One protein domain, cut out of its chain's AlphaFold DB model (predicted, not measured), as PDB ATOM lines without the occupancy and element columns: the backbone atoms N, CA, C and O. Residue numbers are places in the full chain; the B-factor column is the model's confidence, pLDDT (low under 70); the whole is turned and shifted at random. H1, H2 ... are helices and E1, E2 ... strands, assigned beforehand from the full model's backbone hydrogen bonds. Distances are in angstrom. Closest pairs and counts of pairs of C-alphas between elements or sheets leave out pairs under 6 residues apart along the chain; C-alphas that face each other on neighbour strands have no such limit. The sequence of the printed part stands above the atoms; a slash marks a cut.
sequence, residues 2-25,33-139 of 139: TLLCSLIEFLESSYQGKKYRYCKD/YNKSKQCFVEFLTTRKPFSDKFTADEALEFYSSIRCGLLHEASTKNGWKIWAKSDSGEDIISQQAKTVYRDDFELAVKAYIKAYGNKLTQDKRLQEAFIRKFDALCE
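Overview. This is residues 2 to 25 and 33 to 139 of the 139 residues of an uncharacterized protein of Halomonas anticariensis (strain DSM 16096 / CECT 5854 / LMG 22089 / FP35) (UniProt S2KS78). H1 runs through the middle of a helical cluster: H2 and H3, a helical hairpin, pack on it from one side, the long H4 runs much the same way on another side, and H5 packs across its last residues. Beyond the first residues of H1, a tiny sheet of E1 and E2, with the long loop of residues 84 to 98 between them, closes the other end. You have 131 printed residues, with five named helices and two named strands in the order H1 H2 H3 E1 E2 H4 H5; the sheet's order is E1, E2, parallel, and the class is mostly helix. The whole is compact, with a radius of gyration of the C-alphas of 15.3 A and spans of 41 by 38 by 23 A.

Along the chain. Find C-alpha 2 at (4.839, -38.559, -28.313); from there H1, residues 2 to 16, runs 22.0 A to C-alpha 16. After the cut come H2, residues 36 to 46, 15.5 A, and H3, residues 56 to 73, 23.8 A. E1, residues 81 to 83, and E2, residues 99 to 101, are short strands of 6.4 A each. At C-alpha 102, (12.234, -43.345, -33.642), begins H4, residues 102 to 120, 26.5 A long; H5, residues 124 to 135, runs 16.3 A and ends at C-alpha 135, (9.100, -14.883, -20.268).

Arrangement. Start at the hub, H1, which touches the four other helices. With residues 8 to 13 alone it touches H2, about perpendicular at 78 degrees; the closest C-alphas, of Glu 9 and Phe 40, are 5.0 A apart. With residues 2 to 5 alone it touches H3 at a steep tilt of 51 degrees, closest at the C-alphas of Cys 5 and Arg 67, 5.9 A. H1 and H4 only just touch, with 3 pairs of C-alphas within 8 A, the closest those of Leu 4 and Glu 106 at 7.0 A; they run the same way at a shallow tilt of 21 degrees. With residues 13 to 16 alone H1 touches H5, closest at the C-alphas of Ser 14 and Lys 133, 5.6 A. In the hairpin of H2 and H3 the closest C-alphas are those of Val 41 and Ala 59, 5.3 A. H4 and H5 touch only at the corner, only just, with 3 pairs of C-alphas within 8 A; the closest are those of Leu 120 and Leu 126, 5.7 A. Between E1 and E2, look for N 83 and O 100 at 2.9 A, within hydrogen-bond range. Every O i to N i+4 pair is within that range in H2, H4 and H5, against 10 of 11 in H1 and 12 of 14 in H3.

Size, cuts and confidence. The C-alphas of Asp 25 and Asp 87, 48.4 A apart, are the two farthest apart. Residues 26 to 32 are not printed, and C-alphas 25 and 33 stand 13.4 A apart across the cut. Of the links printed whole, E1 to E2 is long. Mean pLDDT of the printed part is 95.8; residue 25 is under 70.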
ATOM      1  N   THR A   2       5.736 -39.654 -28.760       94.25
ATOM      2  CA  THR A   2       4.839 -38.559 -28.313       94.25
ATOM      3  C   THR A   2       5.592 -37.351 -27.747       94.25
ATOM      4  O   THR A   2       5.370 -36.234 -28.198       94.25
ATOM      5  N   LEU A   3       6.556 -37.581 -26.845       94.38
ATOM      6  CA  LEU A   3       7.409 -36.518 -26.295       94.38
ATOM      7  C   LEU A   3       8.219 -35.783 -27.372       94.38
ATOM      8  O   LEU A   3       8.295 -34.561 -27.346       94.38
ATOM      9  N   LEU A   4       8.780 -36.514 -28.342       96.31
ATOM     10  CA  LEU A   4       9.517 -35.913 -29.456       96.31
ATOM     11  C   LEU A   4       8.593 -35.015 -30.283       96.31
ATOM     12  O   LEU A   4       8.965 -33.887 -30.574       96.31
ATOM     13  N   CYS A   5       7.367 -35.453 -30.583       95.81
ATOM     14  CA  CYS A   5       6.396 -34.623 -31.296       95.81
ATOM     15  C   CYS A   5       6.026 -33.349 -30.518       95.81
ATOM     16  O   CYS A   5       5.919 -32.287 -31.125       95.81
ATOM     17  N   SER A   6       5.869 -33.427 -29.192       92.38
ATOM     18  CA  SER A   6       5.633 -32.238 -28.360       92.38
ATOM     19  C   SER A   6       6.826 -31.275 -28.378       92.38
ATOM     20  O   SER A   6       6.637 -30.061 -28.424       92.38
ATOM     21  N   LEU A   7       8.057 -31.802 -28.394       96.56
ATOM     22  CA  LEU A   7       9.266 -30.984 -28.494       96.56
ATOM     23  C   LEU A   7       9.346 -30.233 -29.824       96.56
ATOM     24  O   LEU A   7       9.736 -29.076 -29.813       96.56
ATOM     25  N   ILE A   8       8.946 -30.834 -30.947       97.12
ATOM     26  CA  ILE A   8       8.950 -30.167 -32.264       97.12
ATOM     27  C   ILE A   8       8.170 -28.840 -32.221       97.12
ATOM     28  O   ILE A   8       8.683 -27.797 -32.626       97.12
ATOM     29  N   GLU A   9       6.957 -28.848 -31.661       92.44
ATOM     30  CA  GLU A   9       6.115 -27.643 -31.549       92.44
ATOM     31  C   GLU A   9       6.742 -26.594 -30.627       92.44
ATOM     32  O   GLU A   9       6.738 -25.390 -30.913       92.44
ATOM     33  N   PHE A  10       7.289 -27.056 -29.504       95.38
ATOM     34  CA  PHE A  10       7.958 -26.195 -28.544       95.38
ATOM     35  C   PHE A  10       9.206 -25.542 -29.145       95.38
ATOM     36  O   PHE A  10       9.397 -24.336 -29.001       95.38
ATOM     37  N   LEU A  11      10.030 -26.312 -29.853       97.69
ATOM     38  CA  LEU A  11      11.268 -25.847 -30.468       97.69
ATOM     39  C   LEU A  11      11.002 -24.800 -31.548       97.69
ATOM     40  O   LEU A  11      11.698 -23.788 -31.581       97.69
ATOM     41  N   GLU A  12       9.979 -24.988 -32.383       97.69
ATOM     42  CA  GLU A  12       9.635 -23.993 -33.402       97.69
ATOM     43  C   GLU A  12       9.070 -22.716 -32.791       97.69
ATOM     44  O   GLU A  12       9.510 -21.615 -33.118       97.69
ATOM     45  N   SER A  13       8.126 -22.844 -31.855       96.12
ATOM     46  CA  SER A  13       7.568 -21.668 -31.184       96.12
ATOM     47  C   SER A  13       8.621 -20.925 -30.352       96.12
ATOM     48  O   SER A  13       8.534 -19.707 -30.229       96.12
ATOM     49  N   SER A  14       9.646 -21.618 -29.847       96.75
ATOM     50  CA  SER A  14      10.813 -21.001 -29.201       96.75
ATOM     51  C   SER A  14      11.711 -20.280 -30.195       96.75
ATOM     52  O   SER A  14      12.072 -19.133 -29.953       96.75
ATOM     53  N   TYR A  15      12.012 -20.904 -31.337       97.81
ATOM     54  CA  TYR A  15      12.794 -20.271 -32.399       97.81
ATOM     55  C   TYR A  15      12.135 -18.970 -32.879       97.81
ATOM     56  O   TYR A  15      12.807 -17.967 -33.101       97.81
ATOM     57  N   GLN A  16      10.812 -18.979 -33.038       96.88
ATOM     58  CA  GLN A  16      10.054 -17.812 -33.489       96.88
ATOM     59  C   GLN A  16       9.755 -16.807 -32.362       96.88
ATOM     60  O   GLN A  16       9.316 -15.690 -32.633       96.88
ATOM     61  N   GLY A  17       9.959 -17.189 -31.099       96.94
ATOM     62  CA  GLY A  17       9.585 -16.377 -29.944       96.94
ATOM     63  C   GLY A  17       8.082 -16.141 -29.842       96.94
ATOM     64  O   GLY A  17       7.667 -15.040 -29.478       96.94
ATOM     65  N   LYS A  18       7.279 -17.145 -30.226       95.69
ATOM     66  CA  LYS A  18       5.816 -17.083 -30.236       95.69
ATOM     67  C   LYS A  18       5.192 -17.721 -28.993       95.69
ATOM     68  O   LYS A  18       5.535 -18.850 -28.614       95.69
ATOM     69  N   LYS A  19       4.190 -17.054 -28.417       94.00
ATOM     70  CA  LYS A  19       3.370 -17.578 -27.314       94.00
ATOM     71  C   LYS A  19       2.045 -18.149 -27.811       94.00
ATOM     72  O   LYS A  19       1.460 -17.647 -28.771       94.00
ATOM     73  N   TYR A  20       1.591 -19.223 -27.168       91.94
ATOM     74  CA  TYR A  20       0.290 -19.792 -27.496       91.94
ATOM     75  C   TYR A  20      -0.809 -18.921 -26.895       91.94
ATOM     76  O   TYR A  20      -0.746 -18.571 -25.719       91.94
ATOM     77  N   ARG A  21      -1.841 -18.627 -27.680       90.38
ATOM     78  CA  ARG A  21      -3.058 -17.985 -27.194       90.38
ATOM     79  C   ARG A  21      -4.267 -18.731 -27.713       90.38
ATOM     80  O   ARG A  21      -4.438 -18.901 -28.916       90.38
ATOM     81  N   TYR A  22      -5.151 -19.120 -26.806       88.56
ATOM     82  CA  TYR A  22      -6.464 -19.595 -27.206       88.56
ATOM     83  C   TYR A  22      -7.352 -18.403 -27.588       88.56
ATOM     84  O   TYR A  22      -7.665 -17.557 -26.751       88.56
ATOM     85  N   CYS A  23      -7.775 -18.334 -28.848       85.62
ATOM     86  CA  CYS A  23      -8.781 -17.384 -29.312       85.62
ATOM     87  C   CYS A  23      -9.700 -18.042 -30.351       85.62
ATOM     88  O   CYS A  23      -9.233 -18.785 -31.216       85.62
ATOM     89  N   LYS A  24     -11.009 -17.778 -30.238       76.50
ATOM     90  CA  LYS A  24     -12.034 -18.202 -31.207       76.50
ATOM     91  C   LYS A  24     -12.366 -17.097 -32.216       76.50
ATOM     92  O   LYS A  24     -12.421 -17.378 -33.404       76.50
ATOM     93  N   ASP A  25     -12.477 -15.854 -31.737       69.31
ATOM     94  CA  ASP A  25     -13.108 -14.751 -32.485       69.31
ATOM     95  C   ASP A  25     -12.282 -13.444 -32.489       69.31
ATOM     96  O   ASP A  25     -12.814 -12.370 -32.759       69.31
ATOM     97  N   TYR A  33       0.373 -17.379 -31.554       92.88
ATOM     98  CA  TYR A  33      -0.194 -18.434 -32.390       92.88
ATOM     99  C   TYR A  33      -1.286 -19.193 -31.638       92.88
ATOM    100  O   TYR A  33      -1.225 -19.350 -30.421       92.88
ATOM    101  N   ASN A  34      -2.275 -19.710 -32.367       91.00
ATOM    102  CA  ASN A  34      -3.352 -20.538 -31.809       91.00
ATOM    103  C   ASN A  34      -3.469 -21.922 -32.472       91.00
ATOM    104  O   ASN A  34      -4.310 -22.733 -32.080       91.00
ATOM    105  N   LYS A  35      -2.626 -22.216 -33.470       89.12
ATOM    106  CA  LYS A  35      -2.652 -23.459 -34.253       89.12
ATOM    107  C   LYS A  35      -1.312 -24.184 -34.160       89.12
ATOM    108  O   LYS A  35      -0.409 -23.918 -34.948       89.12
ATOM    109  N   SER A  36      -1.206 -25.162 -33.258       88.50
ATOM    110  CA  SER A  36       0.011 -25.983 -33.100       88.50
ATOM    111  C   SER A  36       0.436 -26.691 -34.387       88.50
ATOM    112  O   SER A  36       1.625 -26.819 -34.661       88.50
ATOM    113  N   LYS A  37      -0.542 -27.064 -35.223       95.25
ATOM    114  CA  LYS A  37      -0.328 -27.630 -36.559       95.25
ATOM    115  C   LYS A  37       0.622 -26.792 -37.416       95.25
ATOM    116  O   LYS A  37       1.461 -27.358 -38.102       95.25
ATOM    117  N   GLN A  38       0.486 -25.467 -37.376       93.88
ATOM    118  CA  GLN A  38       1.311 -24.576 -38.184       93.88
ATOM    119  C   GLN A  38       2.773 -24.640 -37.738       93.88
ATOM    120  O   GLN A  38       3.628 -24.947 -38.558       93.88
ATOM    121  N   CYS A  39       3.049 -24.453 -36.443       95.38
ATOM    122  CA  CYS A  39       4.411 -24.548 -35.911       95.38
ATOM    123  C   CYS A  39       5.032 -25.926 -36.170       95.38
ATOM    124  O   CYS A  39       6.199 -26.024 -36.523       95.38
ATOM    125  N   PHE A  40       4.253 -27.000 -36.036       97.56
ATOM    126  CA  PHE A  40       4.754 -28.348 -36.296       97.56
ATOM    127  C   PHE A  40       5.190 -28.538 -37.757       97.56
ATOM    128  O   PHE A  40       6.280 -29.039 -38.022       97.56
ATOM    129  N   VAL A  41       4.347 -28.123 -38.708       97.94
ATOM    130  CA  VAL A  41       4.645 -28.232 -40.143       97.94
ATOM    131  C   VAL A  41       5.796 -27.305 -40.535       97.94
ATOM    132  O   VAL A  41       6.703 -27.739 -41.242       97.94
ATOM    133  N   GLU A  42       5.806 -26.062 -40.044       97.50
ATOM    134  CA  GLU A  42       6.905 -25.113 -40.261       97.50
ATOM    135  C   GLU A  42       8.239 -25.684 -39.773       97.50
ATOM    136  O   GLU A  42       9.231 -25.607 -40.494       97.50
ATOM    137  N   PHE A  43       8.271 -26.333 -38.606       98.50
ATOM    138  CA  PHE A  43       9.488 -26.979 -38.127       98.50
ATOM    139  C   PHE A  43       9.999 -28.033 -39.111       98.50
ATOM    140  O   PHE A  43      11.140 -27.961 -39.568       98.50
ATOM    141  N   LEU A  44       9.146 -29.006 -39.450       98.44
ATOM    142  CA  LEU A  44       9.545 -30.141 -40.279       98.44
ATOM    143  C   LEU A  44       9.979 -29.711 -41.679       98.44
ATOM    144  O   LEU A  44      10.851 -30.344 -42.256       98.44
ATOM    145  N   THR A  45       9.410 -28.628 -42.204       98.38
ATOM    146  CA  THR A  45       9.683 -28.159 -43.569       98.38
ATOM    147  C   THR A  45      10.808 -27.132 -43.661       98.38
ATOM    148  O   THR A  45      11.345 -26.928 -44.746       98.38
ATOM    149  N   THR A  46      11.202 -26.484 -42.558       98.31
ATOM    150  CA  THR A  46      12.186 -25.382 -42.600       98.31
ATOM    151  C   THR A  46      13.432 -25.608 -41.749       98.31
ATOM    152  O   THR A  46      14.437 -24.915 -41.934       98.31
ATOM    153  N   ARG A  47      13.404 -26.555 -40.803       98.06
ATOM    154  CA  ARG A  47      14.517 -26.800 -39.880       98.06
ATOM    155  C   ARG A  47      15.296 -28.035 -40.284       98.06
ATOM    156  O   ARG A  47      14.757 -29.136 -40.338       98.06
ATOM    157  N   LYS A  48      16.601 -27.878 -40.494       97.69
ATOM    158  CA  LYS A  48      17.495 -29.018 -40.704       97.69
ATOM    159  C   LYS A  48      17.660 -29.839 -39.416       97.69
ATOM    160  O   LYS A  48      17.715 -29.249 -38.337       97.69
ATOM    161  N   PRO A  49      17.774 -31.175 -39.515       97.06
ATOM    162  CA  PRO A  49      17.818 -31.963 -40.758       97.06
ATOM    163  C   PRO A  49      16.433 -32.344 -41.325       97.06
ATOM    164  O   PRO A  49      16.356 -33.004 -42.354       97.06
ATOM    165  N   PHE A  50      15.332 -31.944 -40.684       98.06
ATOM    166  CA  PHE A  50      13.977 -32.356 -41.071       98.06
ATOM    167  C   PHE A  50      13.542 -31.811 -42.430       98.06
ATOM    168  O   PHE A  50      12.959 -32.558 -43.208       98.06
ATOM    169  N   SER A  51      13.894 -30.566 -42.758       97.69
ATOM    170  CA  SER A  51      13.560 -29.948 -44.051       97.69
ATOM    171  C   SER A  51      14.091 -30.726 -45.255       97.69
ATOM    172  O   SER A  51      13.567 -30.595 -46.353       97.69
ATOM    173  N   ASP A  52      15.129 -31.540 -45.050       96.00
ATOM    174  CA  ASP A  52      15.726 -32.368 -46.097       96.00
ATOM    175  C   ASP A  52      14.948 -33.692 -46.292       96.00
ATOM    176  O   ASP A  52      15.208 -34.436 -47.236       96.00
ATOM    177  N   LYS A  53      14.000 -34.005 -45.394       95.94
ATOM    178  CA  LYS A  53      13.232 -35.262 -45.339       95.94
ATOM    179  C   LYS A  53      11.711 -35.069 -45.440       95.94
ATOM    180  O   LYS A  53      11.001 -36.066 -45.517       95.94
ATOM    181  N   PHE A  54      11.212 -33.832 -45.401       97.19
ATOM    182  CA  PHE A  54       9.780 -33.529 -45.398       97.19
ATOM    183  C   PHE A  54       9.414 -32.442 -46.408       97.19
ATOM    184  O   PHE A  54       9.888 -31.308 -46.337       97.19
ATOM    185  N   THR A  55       8.457 -32.759 -47.270       96.94
ATOM    186  CA  THR A  55       7.617 -31.780 -47.963       96.94
ATOM    187  C   THR A  55       6.486 -31.284 -47.052       96.94
ATOM    188  O   THR A  55       6.226 -31.836 -45.978       96.94
ATOM    189  N   ALA A  56       5.776 -30.233 -47.477       97.12
ATOM    190  CA  ALA A  56       4.639 -29.698 -46.727       97.12
ATOM    191  C   ALA A  56       3.505 -30.722 -46.552       97.12
ATOM    192  O   ALA A  56       2.963 -30.841 -45.450       97.12
ATOM    193  N   ASP A  57       3.190 -31.490 -47.597       97.44
ATOM    194  CA  ASP A  57       2.134 -32.508 -47.557       97.44
ATOM    195  C   ASP A  57       2.521 -33.684 -46.652       97.44
ATOM    196  O   ASP A  57       1.717 -34.147 -45.843       97.44
ATOM    197  N   GLU A  58       3.782 -34.111 -46.694       97.31
ATOM    198  CA  GLU A  58       4.296 -35.164 -45.816       97.31
ATOM    199  C   GLU A  58       4.314 -34.726 -44.347       97.31
ATOM    200  O   GLU A  58       3.948 -35.498 -43.459       97.31
ATOM    201  N   ALA A  59       4.690 -33.475 -44.064       97.94
ATOM    202  CA  ALA A  59       4.626 -32.917 -42.715       97.94
ATOM    203  C   ALA A  59       3.174 -32.827 -42.211       97.94
ATOM    204  O   ALA A  59       2.896 -33.070 -41.030       97.94
ATOM    205  N   LEU A  60       2.231 -32.521 -43.107       97.94
ATOM    206  CA  LEU A  60       0.800 -32.482 -42.823       97.94
ATOM    207  C   LEU A  60       0.241 -33.869 -42.479       97.94
ATOM    208  O   LEU A  60      -0.510 -34.026 -41.503       97.94
ATOM    209  N   GLU A  61       0.615 -34.879 -43.262       97.62
ATOM    210  CA  GLU A  61       0.254 -36.270 -43.008       97.62
ATOM    211  C   GLU A  61       0.880 -36.759 -41.700       97.62
ATOM    212  O   GLU A  61       0.172 -37.333 -40.872       97.62
ATOM    213  N   PHE A  62       2.160 -36.469 -41.455       97.69
ATOM    214  CA  PHE A  62       2.843 -36.831 -40.212       97.69
ATOM    215  C   PHE A  62       2.146 -36.216 -38.994       97.69
ATOM    216  O   PHE A  62       1.899 -36.901 -37.996       97.69
ATOM    217  N   TYR A  63       1.771 -34.934 -39.067       97.69
ATOM    218  CA  TYR A  63       1.042 -34.267 -37.989       97.69
ATOM    219  C   TYR A  63      -0.283 -34.977 -37.679       97.69
ATOM    220  O   TYR A  63      -0.584 -35.271 -36.522       97.69
ATOM    221  N   SER A  64      -1.079 -35.277 -38.707       97.44
ATOM    222  CA  SER A  64      -2.401 -35.884 -38.519       97.44
ATOM    223  C   SER A  64      -2.333 -37.366 -38.130       97.44
ATOM    224  O   SER A  64      -3.085 -37.800 -37.254       97.44
ATOM    225  N   SER A  65      -1.414 -38.127 -38.726       97.94
ATOM    226  CA  SER A  65      -1.361 -39.587 -38.609       97.94
ATOM    227  C   SER A  65      -0.467 -40.080 -37.478       97.94
ATOM    228  O   SER A  65      -0.768 -41.106 -36.870       97.94
ATOM    229  N   ILE A  66       0.611 -39.359 -37.166       97.69
ATOM    230  CA  ILE A  66       1.554 -39.736 -36.108       97.69
ATOM    231  C   ILE A  66       1.347 -38.859 -34.880       97.69
ATOM    232  O   ILE A  66       0.994 -39.382 -33.830       97.69
ATOM    233  N   ARG A  67       1.527 -37.534 -34.973       96.94
ATOM    234  CA  ARG A  67       1.443 -36.658 -33.786       96.94
ATOM    235  C   ARG A  67       0.060 -36.716 -33.140       96.94
ATOM    236  O   ARG A  67      -0.039 -37.016 -31.952       96.94
ATOM    237  N   CYS A  68      -1.004 -36.437 -33.896       96.56
ATOM    238  CA  CYS A  68      -2.369 -36.448 -33.362       96.56
ATOM    239  C   CYS A  68      -2.837 -37.853 -32.979       96.56
ATOM    240  O   CYS A  68      -3.479 -37.997 -31.944       96.56
ATOM    241  N   GLY A  69      -2.492 -38.877 -33.768       97.00
ATOM    242  CA  GLY A  69      -2.780 -40.269 -33.410       97.00
ATOM    243  C   GLY A  69      -2.172 -40.638 -32.056       97.00
ATOM    244  O   GLY A  69      -2.885 -41.047 -31.142       97.00
ATOM    245  N   LEU A  70      -0.865 -40.416 -31.888       96.88
ATOM    246  CA  LEU A  70      -0.165 -40.772 -30.657       96.88
ATOM    247  C   LEU A  70      -0.700 -40.022 -29.438       96.88
ATOM    248  O   LEU A  70      -0.737 -40.591 -28.351       96.88
ATOM    249  N   LEU A  71      -1.090 -38.756 -29.606       95.25
ATOM    250  CA  LEU A  71      -1.592 -37.938 -28.505       95.25
ATOM    251  C   LEU A  71      -3.030 -38.293 -28.106       95.25
ATOM    252  O   LEU A  71      -3.329 -38.326 -26.917       95.25
ATOM    253  N   HIS A  72      -3.923 -38.515 -29.074       94.75
ATOM    254  CA  HIS A  72      -5.356 -38.689 -28.804       94.75
ATOM    255  C   HIS A  72      -5.781 -40.151 -28.661       94.75
ATOM    256  O   HIS A  72      -6.775 -40.429 -27.998       94.75
ATOM    257  N   GLU A  73      -5.049 -41.078 -29.276       95.81
ATOM    258  CA  GLU A  73      -5.459 -42.481 -29.416       95.81
ATOM    259  C   GLU A  73      -4.359 -43.467 -29.009       95.81
ATOM    260  O   GLU A  73      -4.520 -44.672 -29.188       95.81
ATOM    261  N   ALA A  74      -3.225 -42.971 -28.497       95.12
ATOM    262  CA  ALA A  74      -2.058 -43.778 -28.128       95.12
ATOM    263  C   ALA A  74      -1.579 -44.734 -29.246       95.12
ATOM    264  O   ALA A  74      -0.959 -45.762 -28.978       95.12
ATOM    265  N   SER A  75      -1.850 -44.392 -30.510       96.19
ATOM    266  CA  SER A  75      -1.545 -45.210 -31.688       96.19
ATOM    267  C   SER A  75      -1.288 -44.340 -32.919       96.19
ATOM    268  O   SER A  75      -1.621 -43.161 -32.952       96.19
ATOM    269  N   THR A  76      -0.650 -44.888 -33.946       97.62
ATOM    270  CA  THR A  76      -0.519 -44.226 -35.251       97.62
ATOM    271  C   THR A  76      -1.739 -44.515 -36.131       97.62
ATOM    272  O   THR A  76      -2.431 -45.512 -35.948       97.62
ATOM    273  N   LYS A  77      -2.002 -43.652 -37.119       97.81
ATOM    274  CA  LYS A  77      -3.125 -43.781 -38.067       97.81
ATOM    275  C   LYS A  77      -2.651 -44.049 -39.492       97.81
ATOM    276  O   LYS A  77      -1.469 -43.935 -39.798       97.81
ATOM    277  N   ASN A  78      -3.591 -44.356 -40.389       96.75
ATOM    278  CA  ASN A  78      -3.375 -44.419 -41.844       96.75
ATOM    279  C   ASN A  78      -2.260 -45.383 -42.288       96.75
ATOM    280  O   ASN A  78      -1.604 -45.157 -43.308       96.75
ATOM    281  N   GLY A  79      -2.055 -46.459 -41.521       96.81
ATOM    282  CA  GLY A  79      -1.032 -47.472 -41.784       96.81
ATOM    283  C   GLY A  79       0.380 -47.071 -41.361       96.81
ATOM    284  O   GLY A  79       1.312 -47.828 -41.619       96.81
ATOM    285  N   TRP A  80       0.553 -45.916 -40.710       98.38
ATOM    286  CA  TRP A  80       1.846 -45.533 -40.162       98.38
ATOM    287  C   TRP A  80       2.269 -46.469 -39.040       98.38
ATOM    288  O   TRP A  80       1.446 -46.883 -38.223       98.38
ATOM    289  N   LYS A  81       3.564 -46.759 -38.963       97.94
ATOM    290  CA  LYS A  81       4.182 -47.527 -37.879       97.94
ATOM    291  C   LYS A  81       5.423 -46.826 -37.345       97.94
ATOM    292  O   LYS A  81       6.066 -46.042 -38.042       97.94
ATOM    293  N   ILE A  82       5.763 -47.133 -36.099       97.94
ATOM    294  CA  ILE A  82       7.003 -46.682 -35.468       97.94
ATOM    295  C   ILE A  82       7.968 -47.858 -35.466       97.94
ATOM    296  O   ILE A  82       7.664 -48.905 -34.896       97.94
ATOM    297  N   TRP A  83       9.130 -47.674 -36.080       97.94
ATOM    298  CA  TRP A  83      10.230 -48.627 -36.029       97.94
ATOM    299  C   TRP A  83      11.388 -48.047 -35.220       97.94
ATOM    300  O   TRP A  83      11.440 -46.839 -34.985       97.94
ATOM    301  N   ALA A  84      12.291 -48.899 -34.735       96.44
ATOM    302  CA  ALA A  84      13.392 -48.441 -33.895       96.44
ATOM    303  C   ALA A  84      14.363 -47.563 -34.689       96.44
ATOM    304  O   ALA A  84      14.474 -46.371 -34.415       96.44
ATOM    305  N   LYS A  85      14.987 -48.137 -35.716       97.19
ATOM    306  CA  LYS A  85      16.051 -47.501 -36.486       97.19
ATOM    307  C   LYS A  85      15.988 -47.931 -37.949       97.19
ATOM    308  O   LYS A  85      15.600 -49.064 -38.227       97.19
ATOM    309  N   SER A  86      16.326 -47.029 -38.856       97.00
ATOM    310  CA  SER A  86      16.542 -47.317 -40.272       97.00
ATOM    311  C   SER A  86      17.849 -48.084 -40.480       97.00
ATOM    312  O   SER A  86      18.752 -48.044 -39.641       97.00
ATOM    313  N   ASP A  87      17.966 -48.762 -41.621       95.06
ATOM    314  CA  ASP A  87      19.195 -49.480 -41.980       95.06
ATOM    315  C   ASP A  87      20.364 -48.513 -42.228       95.06
ATOM    316  O   ASP A  87      21.511 -48.833 -41.923       95.06
ATOM    317  N   SER A  88      20.069 -47.307 -42.731       91.94
ATOM    318  CA  SER A  88      21.048 -46.232 -42.934       91.94
ATOM    319  C   SER A  88      21.452 -45.544 -41.625       91.94
ATOM    320  O   SER A  88      22.570 -45.052 -41.504       91.94
ATOM    321  N   GLY A  89      20.555 -45.507 -40.635       89.69
ATOM    322  CA  GLY A  89      20.712 -44.711 -39.418       89.69
ATOM    323  C   GLY A  89      20.556 -43.201 -39.627       89.69
ATOM    324  O   GLY A  89      20.901 -42.425 -38.736       89.69
ATOM    325  N   GLU A  90      20.073 -42.782 -40.797       89.12
ATOM    326  CA  GLU A  90      19.894 -41.372 -41.168       89.12
ATOM    327  C   GLU A  90      18.478 -41.067 -41.682       89.12
ATOM    328  O   GLU A  90      18.091 -39.900 -41.823       89.12
ATOM    329  N   ASP A  91      17.679 -42.095 -41.967       94.56
ATOM    330  CA  ASP A  91      16.324 -41.908 -42.462       94.56
ATOM    331  C   ASP A  91      15.356 -41.724 -41.305       94.56
ATOM    332  O   ASP A  91      15.084 -42.629 -40.529       94.56
ATOM    333  N   ILE A  92      14.814 -40.513 -41.200       96.62
ATOM    334  CA  ILE A  92      13.849 -40.140 -40.161       96.62
ATOM    335  C   ILE A  92      12.484 -40.789 -40.443       96.62
ATOM    336  O   ILE A  92      11.773 -41.206 -39.521       96.62
ATOM    337  N   ILE A  93      12.120 -40.893 -41.723       96.50
ATOM    338  CA  ILE A  93      10.864 -41.470 -42.202       96.50
ATOM    339  C   ILE A  93      11.076 -42.257 -43.498       96.50
ATOM    340  O   ILE A  93      11.973 -41.957 -44.279       96.50
ATOM    341  N   SER A  94      10.179 -43.202 -43.763       96.44
ATOM    342  CA  SER A  94       9.938 -43.770 -45.088       96.44
ATOM    343  C   SER A  94       8.462 -43.598 -45.425       96.44
ATOM    344  O   SER A  94       7.605 -44.178 -44.756       96.44
ATOM    345  N   GLN A  95       8.161 -42.818 -46.461       92.94
ATOM    346  CA  GLN A  95       6.786 -42.604 -46.922       92.94
ATOM    347  C   GLN A  95       6.213 -43.857 -47.578       92.94
ATOM    348  O   GLN A  95       5.081 -44.253 -47.314       92.94
ATOM    349  N   GLN A  96       7.034 -44.538 -48.376       93.75
ATOM    350  CA  GLN A  96       6.663 -45.759 -49.083       93.75
ATOM    351  C   GLN A  96       6.290 -46.866 -48.091       93.75
ATOM    352  O   GLN A  96       5.272 -47.532 -48.257       93.75
ATOM    353  N   ALA A  97       7.081 -47.030 -47.025       96.00
ATOM    354  CA  ALA A  97       6.813 -48.010 -45.976       96.00
ATOM    355  C   ALA A  97       5.920 -47.474 -44.844       96.00
ATOM    356  O   ALA A  97       5.697 -48.198 -43.869       96.00
ATOM    357  N   LYS A  98       5.479 -46.207 -44.922       97.38
ATOM    358  CA  LYS A  98       4.770 -45.470 -43.863       97.38
ATOM    359  C   LYS A  98       5.368 -45.707 -42.478       97.38
ATOM    360  O   LYS A  98       4.713 -46.166 -41.545       97.38
ATOM    361  N   THR A  99       6.664 -45.466 -42.354       98.19
ATOM    362  CA  THR A  99       7.425 -45.757 -41.138       98.19
ATOM    363  C   THR A  99       8.107 -44.503 -40.636       98.19
ATOM    364  O   THR A  99       8.752 -43.807 -41.411       98.19
ATOM    365  N   VAL A 100       7.999 -44.227 -39.339       98.00
ATOM    366  CA  VAL A 100       8.897 -43.295 -38.647       98.00
ATOM    367  C   VAL A 100       9.932 -44.095 -37.866       98.00
ATOM    368  O   VAL A 100       9.579 -45.027 -37.137       98.00
ATOM    369  N   TYR A 101      11.201 -43.734 -38.015       98.25
ATOM    370  CA  TYR A 101      12.309 -44.380 -37.320       98.25
ATOM    371  C   TYR A 101      12.637 -43.572 -36.070       98.25
ATOM    372  O   TYR A 101      13.178 -42.472 -36.140       98.25
ATOM    373  N   ARG A 102      12.224 -44.084 -34.911       97.75
ATOM    374  CA  ARG A 102      12.234 -43.345 -33.642       97.75
ATOM    375  C   ARG A 102      13.631 -42.875 -33.249       97.75
ATOM    376  O   ARG A 102      13.769 -41.730 -32.832       97.75
ATOM    377  N   ASP A 103      14.619 -43.755 -33.335       97.94
ATOM    378  CA  ASP A 103      15.967 -43.482 -32.841       97.94
ATOM    379  C   ASP A 103      16.657 -42.457 -33.757       97.94
ATOM    380  O   ASP A 103      17.271 -41.508 -33.272       97.94
ATOM    381  N   ASP A 104      16.450 -42.558 -35.073       97.94
ATOM    382  CA  ASP A 104      16.970 -41.594 -36.052       97.94
ATOM    383  C   ASP A 104      16.252 -40.239 -35.947       97.94
ATOM    384  O   ASP A 104      16.887 -39.185 -35.993       97.94
ATOM    385  N   PHE A 105      14.935 -40.244 -35.701       98.00
ATOM    386  CA  PHE A 105      14.173 -39.031 -35.393       98.00
ATOM    387  C   PHE A 105      14.705 -38.352 -34.125       98.00
ATOM    388  O   PHE A 105      14.884 -37.136 -34.100       98.00
ATOM    389  N   GLU A 106      14.983 -39.111 -33.062       97.88
ATOM    390  CA  GLU A 106      15.563 -38.571 -31.831       97.88
ATOM    391  C   GLU A 106      16.956 -37.970 -32.072       97.88
ATOM    392  O   GLU A 106      17.241 -36.868 -31.594       97.88
ATOM    393  N   LEU A 107      17.812 -38.656 -32.834       97.81
ATOM    394  CA  LEU A 107      19.129 -38.146 -33.218       97.81
ATOM    395  C   LEU A 107      19.014 -36.842 -34.018       97.81
ATOM    396  O   LEU A 107      19.737 -35.886 -33.731       97.81
ATOM    397  N   ALA A 108      18.058 -36.760 -34.944       97.75
ATOM    398  CA  ALA A 108      17.761 -35.547 -35.696       97.75
ATOM    399  C   ALA A 108      17.294 -34.388 -34.796       97.75
ATOM    400  O   ALA A 108      17.764 -33.259 -34.956       97.75
ATOM    401  N   VAL A 109      16.432 -34.652 -33.802       98.25
ATOM    402  CA  VAL A 109      16.025 -33.641 -32.807       98.25
ATOM    403  C   VAL A 109      17.235 -33.160 -32.000       98.25
ATOM    404  O   VAL A 109      17.421 -31.955 -31.835       98.25
ATOM    405  N   LYS A 110      18.095 -34.071 -31.526       98.19
ATOM    406  CA  LYS A 110      19.321 -33.714 -30.786       98.19
ATOM    407  C   LYS A 110      20.279 -32.876 -31.635       98.19
ATOM    408  O   LYS A 110      20.833 -31.894 -31.138       98.19
ATOM    409  N   ALA A 111      20.447 -33.229 -32.909       98.00
ATOM    410  CA  ALA A 111      21.262 -32.469 -33.853       98.00
ATOM    411  C   ALA A 111      20.716 -31.046 -34.042       98.00
ATOM    412  O   ALA A 111      21.483 -30.083 -33.947       98.00
ATOM    413  N   TYR A 112      19.397 -30.903 -34.215       98.44
ATOM    414  CA  TYR A 112      18.746 -29.596 -34.272       98.44
ATOM    415  C   TYR A 112      18.981 -28.789 -32.989       98.44
ATOM    416  O   TYR A 112      19.427 -27.648 -33.073       98.44
ATOM    417  N   ILE A 113      18.743 -29.367 -31.803       98.38
ATOM    418  CA  ILE A 113      18.909 -28.667 -30.515       98.38
ATOM    419  C   ILE A 113      20.342 -28.151 -30.354       98.38
ATOM    420  O   ILE A 113      20.540 -27.004 -29.958       98.38
ATOM    421  N   LYS A 114      21.346 -28.965 -30.702       98.50
ATOM    422  CA  LYS A 114      22.756 -28.556 -30.654       98.50
ATOM    423  C   LYS A 114      23.036 -27.378 -31.591       98.50
ATOM    424  O   LYS A 114      23.665 -26.403 -31.185       98.50
ATOM    425  N   ALA A 115      22.559 -27.449 -32.835       98.12
ATOM    426  CA  ALA A 115      22.739 -26.377 -33.812       98.12
ATOM    427  C   ALA A 115      22.014 -25.087 -33.394       98.12
ATOM    428  O   ALA A 115      22.587 -24.000 -33.469       98.12
ATOM    429  N   TYR A 116      20.780 -25.218 -32.904       98.31
ATOM    430  CA  TYR A 116      19.984 -24.124 -32.362       98.31
ATOM    431  C   TYR A 116      20.687 -23.448 -31.183       98.31
ATOM    432  O   TYR A 116      20.842 -22.230 -31.196       98.31
ATOM    433  N   GLY A 117      21.180 -24.225 -30.214       98.19
ATOM    434  CA  GLY A 117      21.913 -23.710 -29.057       98.19
ATOM    435  C   GLY A 117      23.165 -22.932 -29.458       98.19
ATOM    436  O   GLY A 117      23.372 -21.819 -28.985       98.19
ATOM    437  N   ASN A 118      23.954 -23.455 -30.401       98.19
ATOM    438  CA  ASN A 118      25.119 -22.738 -30.923       98.19
ATOM    439  C   ASN A 118      24.716 -21.408 -31.579       98.19
ATOM    440  O   ASN A 118      25.291 -20.367 -31.262       98.19
ATOM    441  N   LYS A 119      23.696 -21.425 -32.448       97.94
ATOM    442  CA  LYS A 119      23.203 -20.220 -33.130       97.94
ATOM    443  C   LYS A 119      22.667 -19.180 -32.144       97.94
ATOM    444  O   LYS A 119      22.931 -17.992 -32.307       97.94
ATOM    445  N   LEU A 120      21.964 -19.623 -31.104       98.19
ATOM    446  CA  LEU A 120      21.405 -18.762 -30.065       98.19
ATOM    447  C   LEU A 120      22.483 -17.924 -29.366       98.19
ATOM    448  O   LEU A 120      22.235 -16.771 -29.036       98.19
ATOM    449  N   THR A 121      23.703 -18.438 -29.197       97.50
ATOM    450  CA  THR A 121      24.795 -17.662 -28.572       97.50
ATOM    451  C   THR A 121      25.328 -16.514 -29.436       97.50
ATOM    452  O   THR A 121      26.012 -15.634 -28.923       97.50
ATOM    453  N   GLN A 122      25.005 -16.499 -30.732       97.88
ATOM    454  CA  GLN A 122      25.591 -15.584 -31.718       97.88
ATOM    455  C   GLN A 122      24.560 -14.646 -32.365       97.88
ATOM    456  O   GLN A 122      24.930 -13.608 -32.908       97.88
ATOM    457  N   ASP A 123      23.273 -14.997 -32.329       98.31
ATOM    458  CA  ASP A 123      22.204 -14.284 -33.032       98.31
ATOM    459  C   ASP A 123      21.307 -13.511 -32.053       98.31
ATOM    460  O   ASP A 123      20.469 -14.092 -31.362       98.31
ATOM    461  N   LYS A 124      21.450 -12.179 -32.031       98.31
ATOM    462  CA  LYS A 124      20.673 -11.294 -31.147       98.31
ATOM    463  C   LYS A 124      19.161 -11.410 -31.365       98.31
ATOM    464  O   LYS A 124      18.407 -11.398 -30.397       98.31
ATOM    465  N   ARG A 125      18.698 -11.565 -32.610       97.81
ATOM    466  CA  ARG A 125      17.255 -11.700 -32.891       97.81
ATOM    467  C   ARG A 125      16.720 -13.016 -32.339       97.81
ATOM    468  O   ARG A 125      15.605 -13.064 -31.826       97.81
ATOM    469  N   LEU A 126      17.522 -14.076 -32.432       98.12
ATOM    470  CA  LEU A 126      17.173 -15.374 -31.866       98.12
ATOM    471  C   LEU A 126      17.160 -15.342 -30.331       98.12
ATOM    472  O   LEU A 126      16.290 -15.955 -29.723       98.12
ATOM    473  N   GLN A 127      18.070 -14.587 -29.710       98.62
ATOM    474  CA  GLN A 127      18.073 -14.351 -28.261       98.62
ATOM    475  C   GLN A 127      16.815 -13.613 -27.807       98.62
ATOM    476  O   GLN A 127      16.154 -14.055 -26.873       98.62
ATOM    477  N   GLU A 128      16.439 -12.535 -28.496       98.12
ATOM    478  CA  GLU A 128      15.203 -11.796 -28.215       98.12
ATOM    479  C   GLU A 128      13.963 -12.690 -28.366       98.12
ATOM    480  O   GLU A 128      13.050 -12.630 -27.545       98.12
ATOM    481  N   ALA A 129      13.934 -13.553 -29.389       97.94
ATOM    482  CA  ALA A 129      12.867 -14.532 -29.576       97.94
ATOM    483  C   ALA A 129      12.808 -15.554 -28.429       97.94
ATOM    484  O   ALA A 129      11.737 -15.798 -27.872       97.94
ATOM    485  N   PHE A 130      13.957 -16.101 -28.036       97.56
ATOM    486  CA  PHE A 130      14.060 -17.031 -26.918       97.56
ATOM    487  C   PHE A 130      13.583 -16.401 -25.604       97.56
ATOM    488  O   PHE A 130      12.759 -17.002 -24.919       97.56
ATOM    489  N   ILE A 131      14.037 -15.182 -25.288       97.25
ATOM    490  CA  ILE A 131      13.628 -14.443 -24.084       97.25
ATOM    491  C   ILE A 131      12.110 -14.245 -24.083       97.25
ATOM    492  O   ILE A 131      11.456 -14.697 -23.152       97.25
ATOM    493  N   ARG A 132      11.523 -13.716 -25.170       96.69
ATOM    494  CA  ARG A 132      10.057 -13.560 -25.273       96.69
ATOM    495  C   ARG A 132       9.304 -14.864 -25.020       96.69
ATOM    496  O   ARG A 132       8.258 -14.851 -24.377       96.69
ATOM    497  N   LYS A 133       9.796 -15.984 -25.562       96.19
ATOM    498  CA  LYS A 133       9.161 -17.289 -25.354       96.19
ATOM    499  C   LYS A 133       9.201 -17.693 -23.887       96.19
ATOM    500  O   LYS A 133       8.187 -18.157 -23.382       96.19
ATOM    501  N   PHE A 134      10.365 -17.584 -23.255       95.88
ATOM    502  CA  PHE A 134      10.569 -18.038 -21.884       95.88
ATOM    503  C   PHE A 134       9.880 -17.134 -20.867       95.88
ATOM    504  O   PHE A 134       9.271 -17.660 -19.943       95.88
ATOM    505  N   ASP A 135       9.873 -15.820 -21.085       95.81
ATOM    506  CA  ASP A 135       9.100 -14.883 -20.268       95.81
ATOM    507  C   ASP A 135       7.614 -15.269 -20.282       95.81
ATOM    508  O   ASP A 135       7.014 -15.444 -19.228       95.81
ATOM    509  N   ALA A 136       7.051 -15.558 -21.461       93.31
ATOM    510  CA  ALA A 136       5.658 -15.991 -21.599       93.31
ATOM    511  C   ALA A 136       5.342 -17.381 -20.998       93.31
ATOM    512  O   ALA A 136       4.172 -17.744 -20.920       93.31
ATOM    513  N   LEU A 137       6.346 -18.194 -20.638       91.31
ATOM    514  CA  LEU A 137       6.147 -19.463 -19.912       91.31
ATOM    515  C   LEU A 137       6.166 -19.276 -18.390       91.31
ATOM    516  O   LEU A 137       5.741 -20.176 -17.670       91.31
ATOM    517  N   CYS A 138       6.718 -18.158 -17.925       90.56
ATOM    518  CA  CYS A 138       6.840 -17.806 -16.515       90.56
ATOM    519  C   CYS A 138       5.697 -16.895 -16.028       90.56
ATOM    520  O   CYS A 138       5.667 -16.561 -14.843       90.56
ATOM    521  N   GLU A 139       4.799 -16.492 -16.930       82.88
ATOM    522  CA  GLU A 139       3.510 -15.843 -16.642       82.88
ATOM    523  C   GLU A 139       2.446 -16.872 -16.225       82.88
ATOM    524  O   GLU A 139       1.703 -16.578 -15.259       82.88
TER     525      GLU A 139